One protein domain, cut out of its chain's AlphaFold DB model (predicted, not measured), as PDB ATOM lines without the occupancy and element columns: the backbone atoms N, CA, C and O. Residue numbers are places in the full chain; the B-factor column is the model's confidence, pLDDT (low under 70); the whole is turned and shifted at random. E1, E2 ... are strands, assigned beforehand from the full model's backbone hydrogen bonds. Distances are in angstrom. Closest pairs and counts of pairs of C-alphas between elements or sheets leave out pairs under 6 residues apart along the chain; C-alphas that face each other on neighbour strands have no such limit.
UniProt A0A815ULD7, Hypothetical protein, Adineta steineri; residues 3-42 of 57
ATOM      1  N   HIS A   3      12.709   2.193 -51.808       94.50
ATOM      2  CA  HIS A   3      11.280   2.089 -51.527       94.50
ATOM      3  C   HIS A   3      10.652   3.470 -51.370       94.50
ATOM      4  O   HIS A   3      11.069   4.238 -50.510       94.50
ATOM      5  N   ASP A   4       9.639   3.757 -52.176       94.81
ATOM      6  CA  ASP A   4       8.882   5.000 -52.082       94.81
ATOM      7  C   ASP A   4       7.776   4.866 -51.029       94.81
ATOM      8  O   ASP A   4       6.980   3.923 -51.087       94.81
ATOM      9  N   CYS A   5       7.743   5.764 -50.043       90.50
ATOM     10  CA  CYS A   5       6.789   5.692 -48.941       90.50
ATOM     11  C   CYS A   5       6.271   7.062 -48.496       90.50
ATOM     12  O   CYS A   5       6.891   8.105 -48.700       90.50
ATOM     13  N   LYS A   6       5.114   7.040 -47.824       90.00
ATOM     14  CA  LYS A   6       4.590   8.205 -47.103       90.00
ATOM     15  C   LYS A   6       5.475   8.529 -45.898       90.00
ATOM     16  O   LYS A   6       6.267   7.700 -45.459       90.00
ATOM     17  N   SER A   7       5.287   9.726 -45.347       87.94
ATOM     18  CA  SER A   7       5.931  10.129 -44.097       87.94
ATOM     19  C   SER A   7       5.622   9.130 -42.976       87.94
ATOM     20  O   SER A   7       4.455   8.873 -42.674       87.94
ATOM     21  N   ASP A   8       6.674   8.569 -42.382       90.62
ATOM     22  CA  ASP A   8       6.606   7.631 -41.264       90.62
ATOM     23  C   ASP A   8       7.765   7.906 -40.299       90.62
ATOM     24  O   ASP A   8       8.938   7.685 -40.607       90.62
ATOM     25  N   THR A   9       7.430   8.392 -39.104       91.44
ATOM     26  CA  THR A   9       8.402   8.737 -38.058       91.44
ATOM     27  C   THR A   9       8.891   7.526 -37.264       91.44
ATOM     28  O   THR A   9       9.841   7.637 -36.487       91.44
ATOM     29  N   SER A  10       8.273   6.356 -37.442       95.00
ATOM     30  CA  SER A  10       8.643   5.118 -36.750       95.00
ATOM     31  C   SER A  10       9.759   4.343 -37.462       95.00
ATOM     32  O   SER A  10      10.363   3.434 -36.878       95.00
ATOM     33  N   LEU A  11      10.074   4.711 -38.708       93.31
ATOM     34  CA  LEU A  11      10.989   3.971 -39.562       93.31
ATOM     35  C   LEU A  11      12.453   4.147 -39.128       93.31
ATOM     36  O   LEU A  11      13.063   5.201 -39.286       93.31
ATOM     37  N   ARG A  12      13.056   3.064 -38.625       94.06
ATOM     38  CA  ARG A  12      14.468   3.040 -38.181       94.06
ATOM     39  C   ARG A  12      15.433   2.386 -39.169       94.06
ATOM     40  O   ARG A  12      16.633   2.355 -38.924       94.06
ATOM     41  N   ARG A  13      14.902   1.776 -40.228       94.19
ATOM     42  CA  ARG A  13      15.636   1.079 -41.295       94.19
ATOM     43  C   ARG A  13      14.707   0.879 -42.490       94.19
ATOM     44  O   ARG A  13      13.498   0.828 -42.267       94.19
ATOM     45  N   PRO A  14      15.224   0.665 -43.709       94.94
ATOM     46  CA  PRO A  14      14.373   0.461 -44.872       94.94
ATOM     47  C   PRO A  14      13.460  -0.763 -44.706       94.94
ATOM     48  O   PRO A  14      13.850  -1.745 -44.049       94.94
ATOM     49  N   PRO A  15      12.257  -0.744 -45.297       94.81
ATOM     50  CA  PRO A  15      11.323  -1.855 -45.208       94.81
ATOM     51  C   PRO A  15      11.864  -3.110 -45.897       94.81
ATOM     52  O   PRO A  15      12.821  -3.079 -46.681       94.81
ATOM     53  N   LYS A  16      11.266  -4.256 -45.568       94.94
ATOM     54  CA  LYS A  16      11.573  -5.514 -46.252       94.94
ATOM     55  C   LYS A  16      10.987  -5.476 -47.662       94.94
ATOM     56  O   LYS A  16       9.884  -4.977 -47.854       94.94
ATOM     57  N   LYS A  17      11.682  -6.071 -48.636       92.19
ATOM     58  CA  LYS A  17      11.121  -6.251 -49.990       92.19
ATOM     59  C   LYS A  17       9.940  -7.209 -50.000       92.19
ATOM     60  O   LYS A  17       9.033  -7.085 -50.812       92.19
ATOM     61  N   ASN A  18       9.982  -8.193 -49.109       90.56
ATOM     62  CA  ASN A  18       8.900  -9.131 -48.894       90.56
ATOM     63  C   ASN A  18       8.792  -9.411 -47.395       90.56
ATOM     64  O   ASN A  18       9.641 -10.096 -46.824       90.56
ATOM     65  N   GLU A  19       7.742  -8.874 -46.775       83.38
ATOM     66  CA  GLU A  19       7.433  -8.988 -45.343       83.38
ATOM     67  C   GLU A  19       7.477 -10.437 -44.827       83.38
ATOM     68  O   GLU A  19       7.948 -10.687 -43.716       83.38
ATOM     69  N   LYS A  20       7.013 -11.393 -45.643       83.69
ATOM     70  CA  LYS A  20       6.713 -12.763 -45.205       83.69
ATOM     71  C   LYS A  20       7.838 -13.763 -45.459       83.69
ATOM     72  O   LYS A  20       7.933 -14.752 -44.744       83.69
ATOM     73  N   VAL A  21       8.656 -13.537 -46.488       79.75
ATOM     74  CA  VAL A  21       9.501 -14.604 -47.061       79.75
ATOM     75  C   VAL A  21      10.992 -14.305 -46.951       79.75
ATOM     76  O   VAL A  21      11.803 -15.224 -46.929       79.75
ATOM     77  N   SER A  22      11.381 -13.030 -46.879       86.12
ATOM     78  CA  SER A  22      12.784 -12.659 -47.023       86.12
ATOM     79  C   SER A  22      13.244 -11.669 -45.963       86.12
ATOM     80  O   SER A  22      12.531 -10.747 -45.572       86.12
ATOM     81  N   ASN A  23      14.492 -11.834 -45.528       88.75
ATOM     82  CA  ASN A  23      15.185 -10.838 -44.716       88.75
ATOM     83  C   ASN A  23      15.780  -9.703 -45.560       88.75
ATOM     84  O   ASN A  23      16.363  -8.774 -45.006       88.75
ATOM     85  N   LEU A  24      15.616  -9.765 -46.884       93.44
ATOM     86  CA  LEU A  24      16.119  -8.761 -47.805       93.44
ATOM     87  C   LEU A  24      15.319  -7.462 -47.668       93.44
ATOM     88  O   LEU A  24      14.081  -7.452 -47.671       93.44
ATOM     89  N   ARG A  25      16.047  -6.357 -47.545       94.75
ATOM     90  CA  ARG A  25      15.508  -5.004 -47.418       94.75
ATOM     91  C   ARG A  25      15.890  -4.184 -48.635       94.75
ATOM     92  O   ARG A  25      16.775  -4.572 -49.394       94.75
ATOM     93  N   TYR A  26      15.182  -3.080 -48.824       95.50
ATOM     94  CA  TYR A  26      15.651  -2.025 -49.712       95.50
ATOM     95  C   TYR A  26      16.906  -1.364 -49.127       95.50
ATOM     96  O   TYR A  26      17.146  -1.452 -47.922       95.50
ATOM     97  N   ASN A  27      17.683  -0.674 -49.959       95.44
ATOM     98  CA  ASN A  27      18.884   0.028 -49.491       95.44
ATOM     99  C   ASN A  27      18.545   1.394 -48.873       95.44
ATOM    100  O   ASN A  27      19.230   1.870 -47.969       95.44
ATOM    101  N   SER A  28      17.481   2.029 -49.357       96.19
ATOM    102  CA  SER A  28      17.028   3.348 -48.918       96.19
ATOM    103  C   SER A  28      15.520   3.500 -49.083       96.19
ATOM    104  O   SER A  28      14.859   2.666 -49.715       96.19
ATOM    105  N   VAL A  29      14.986   4.580 -48.517       96.94
ATOM    106  CA  VAL A  29      13.617   5.032 -48.785       96.94
ATOM    107  C   VAL A  29      13.613   6.379 -49.489       96.94
ATOM    108  O   VAL A  29      14.557   7.160 -49.337       96.94
ATOM    109  N   SER A  30      12.561   6.637 -50.257       96.44
ATOM    110  CA  SER A  30      12.264   7.938 -50.846       96.44
ATOM    111  C   SER A  30      10.870   8.410 -50.467       96.44
ATOM    112  O   SER A  30      10.002   7.610 -50.121       96.44
ATOM    113  N   GLY A  31      10.669   9.716 -50.557       94.88
ATOM    114  CA  GLY A  31       9.356  10.330 -50.459       94.88
ATOM    115  C   GLY A  31       9.391  11.766 -50.958       94.88
ATOM    116  O   GLY A  31      10.465  12.350 -51.144       94.88
ATOM    117  N   ASP A  32       8.208  12.323 -51.166       94.12
ATOM    118  CA  ASP A  32       8.036  13.698 -51.613       94.12
ATOM    119  C   ASP A  32       7.760  14.617 -50.415       94.12
ATOM    120  O   ASP A  32       6.917  14.335 -49.559       94.12
ATOM    121  N   THR A  33       8.489  15.728 -50.355       86.56
ATOM    122  CA  THR A  33       8.196  16.886 -49.502       86.56
ATOM    123  C   THR A  33       7.573  17.997 -50.352       86.56
ATOM    124  O   THR A  33       7.311  17.788 -51.536       86.56
ATOM    125  N   GLU A  34       7.308  19.175 -49.776       86.19
ATOM    126  CA  GLU A  34       6.725  20.346 -50.459       86.19
ATOM    127  C   GLU A  34       7.629  20.902 -51.588       86.19
ATOM    128  O   GLU A  34       8.194  21.986 -51.492       86.19
ATOM    129  N   GLY A  35       7.792  20.144 -52.675       91.25
ATOM    130  CA  GLY A  35       8.569  20.511 -53.860       91.25
ATOM    131  C   GLY A  35       9.924  19.814 -54.001       91.25
ATOM    132  O   GLY A  35      10.701  20.184 -54.878       91.25
ATOM    133  N   SER A  36      10.248  18.821 -53.172       92.75
ATOM    134  CA  SER A  36      11.506  18.072 -53.296       92.75
ATOM    135  C   SER A  36      11.305  16.580 -53.105       92.75
ATOM    136  O   SER A  36      10.543  16.145 -52.248       92.75
ATOM    137  N   LYS A  37      12.052  15.787 -53.874       94.25
ATOM    138  CA  LYS A  37      12.159  14.349 -53.647       94.25
ATOM    139  C   LYS A  37      13.337  14.076 -52.723       94.25
ATOM    140  O   LYS A  37      14.483  14.365 -53.071       94.25
ATOM    141  N   VAL A  38      13.055  13.532 -51.547       94.56
ATOM    142  CA  VAL A  38      14.048  13.265 -50.502       94.56
ATOM    143  C   VAL A  38      14.353  11.773 -50.458       94.56
ATOM    144  O   VAL A  38      13.480  10.937 -50.685       94.56
ATOM    145  N   TYR A  39      15.605  11.440 -50.154       95.06
ATOM    146  CA  TYR A  39      16.077  10.072 -49.978       95.06
ATOM    147  C   TYR A  39      16.721   9.930 -48.603       95.06
ATOM    148  O   TYR A  39      17.477  10.805 -48.181       95.06
ATOM    149  N   ILE A  40      16.456   8.818 -47.923       94.44
ATOM    150  CA  ILE A  40      17.034   8.514 -46.611       94.44
ATOM    151  C   ILE A  40      17.803   7.199 -46.701       94.44
ATOM    152  O   ILE A  40      17.256   6.155 -47.068       94.44
ATOM    153  N   VAL A  41      19.081   7.262 -46.335       95.94
ATOM    154  CA  VAL A  41      19.970   6.111 -46.159       95.94
ATOM    155  C   VAL A  41      20.248   5.911 -44.672       95.94
ATOM    156  O   VAL A  41      20.379   6.879 -43.929       95.94
ATOM    157  N   TYR A  42      20.322   4.656 -44.233       94.25
ATOM    158  CA  TYR A  42      20.440   4.315 -42.807       94.25
ATOM    159  C   TYR A  42      21.806   3.739 -42.436       94.25
ATOM    160  O   TYR A  42      22.173   3.711 -41.264       94.25
TER     161      TYR A  42
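AT A GLANCE: This is residues 3 to 42 of the 57 residues of the protein "Hypothetical protein" of Adineta steineri (UniProt A0A815ULD7). This domain has little regular structure: a long looping stretch, residues 3 to 27, leads into one two-stranded hairpin of E1 and E2, which makes one end of a rod. Residues 3 to 4 pair beside E1, and the loop around Val 21 makes the other end. The printed part has 40 residues, no named helix and two strands, E1 then E2, antiparallel; the class is all strand, with 12 residues in named elements. It is only just loose, close to compact, with a radius of gyration of the C-alphas of 11.0 A and spans of 36 by 17 by 15 A.

IN THESE COORDINATES: The printed part begins at C-alpha 3, (11.280, 2.089, -51.527). E1, residues 28 to 33, is 16.2 A long and begins at C-alpha 28, (17.028, 3.348, -48.918). E2, residues 36 to 41, is 16.3 A long and ends at C-alpha 41, (19.970, 6.111, -46.159).

HOW THE PARTS SIT: Residues 3 to 4 pair with residues 29 to 30 of E1, parallel. E1 and E2 form a hairpin with a tight link, antiparallel at 156 degrees between directions. C-alphas 30 and 39 face each other at 4.5 A. N 33 and O 36, 2.8 A apart, are within hydrogen-bond range.

THE WHOLE: The C-alphas of Val 21 and Gly 35, the two farthest apart, are 35.8 A apart. The printed part has no cut, and no printed residue is under 70 in pLDDT.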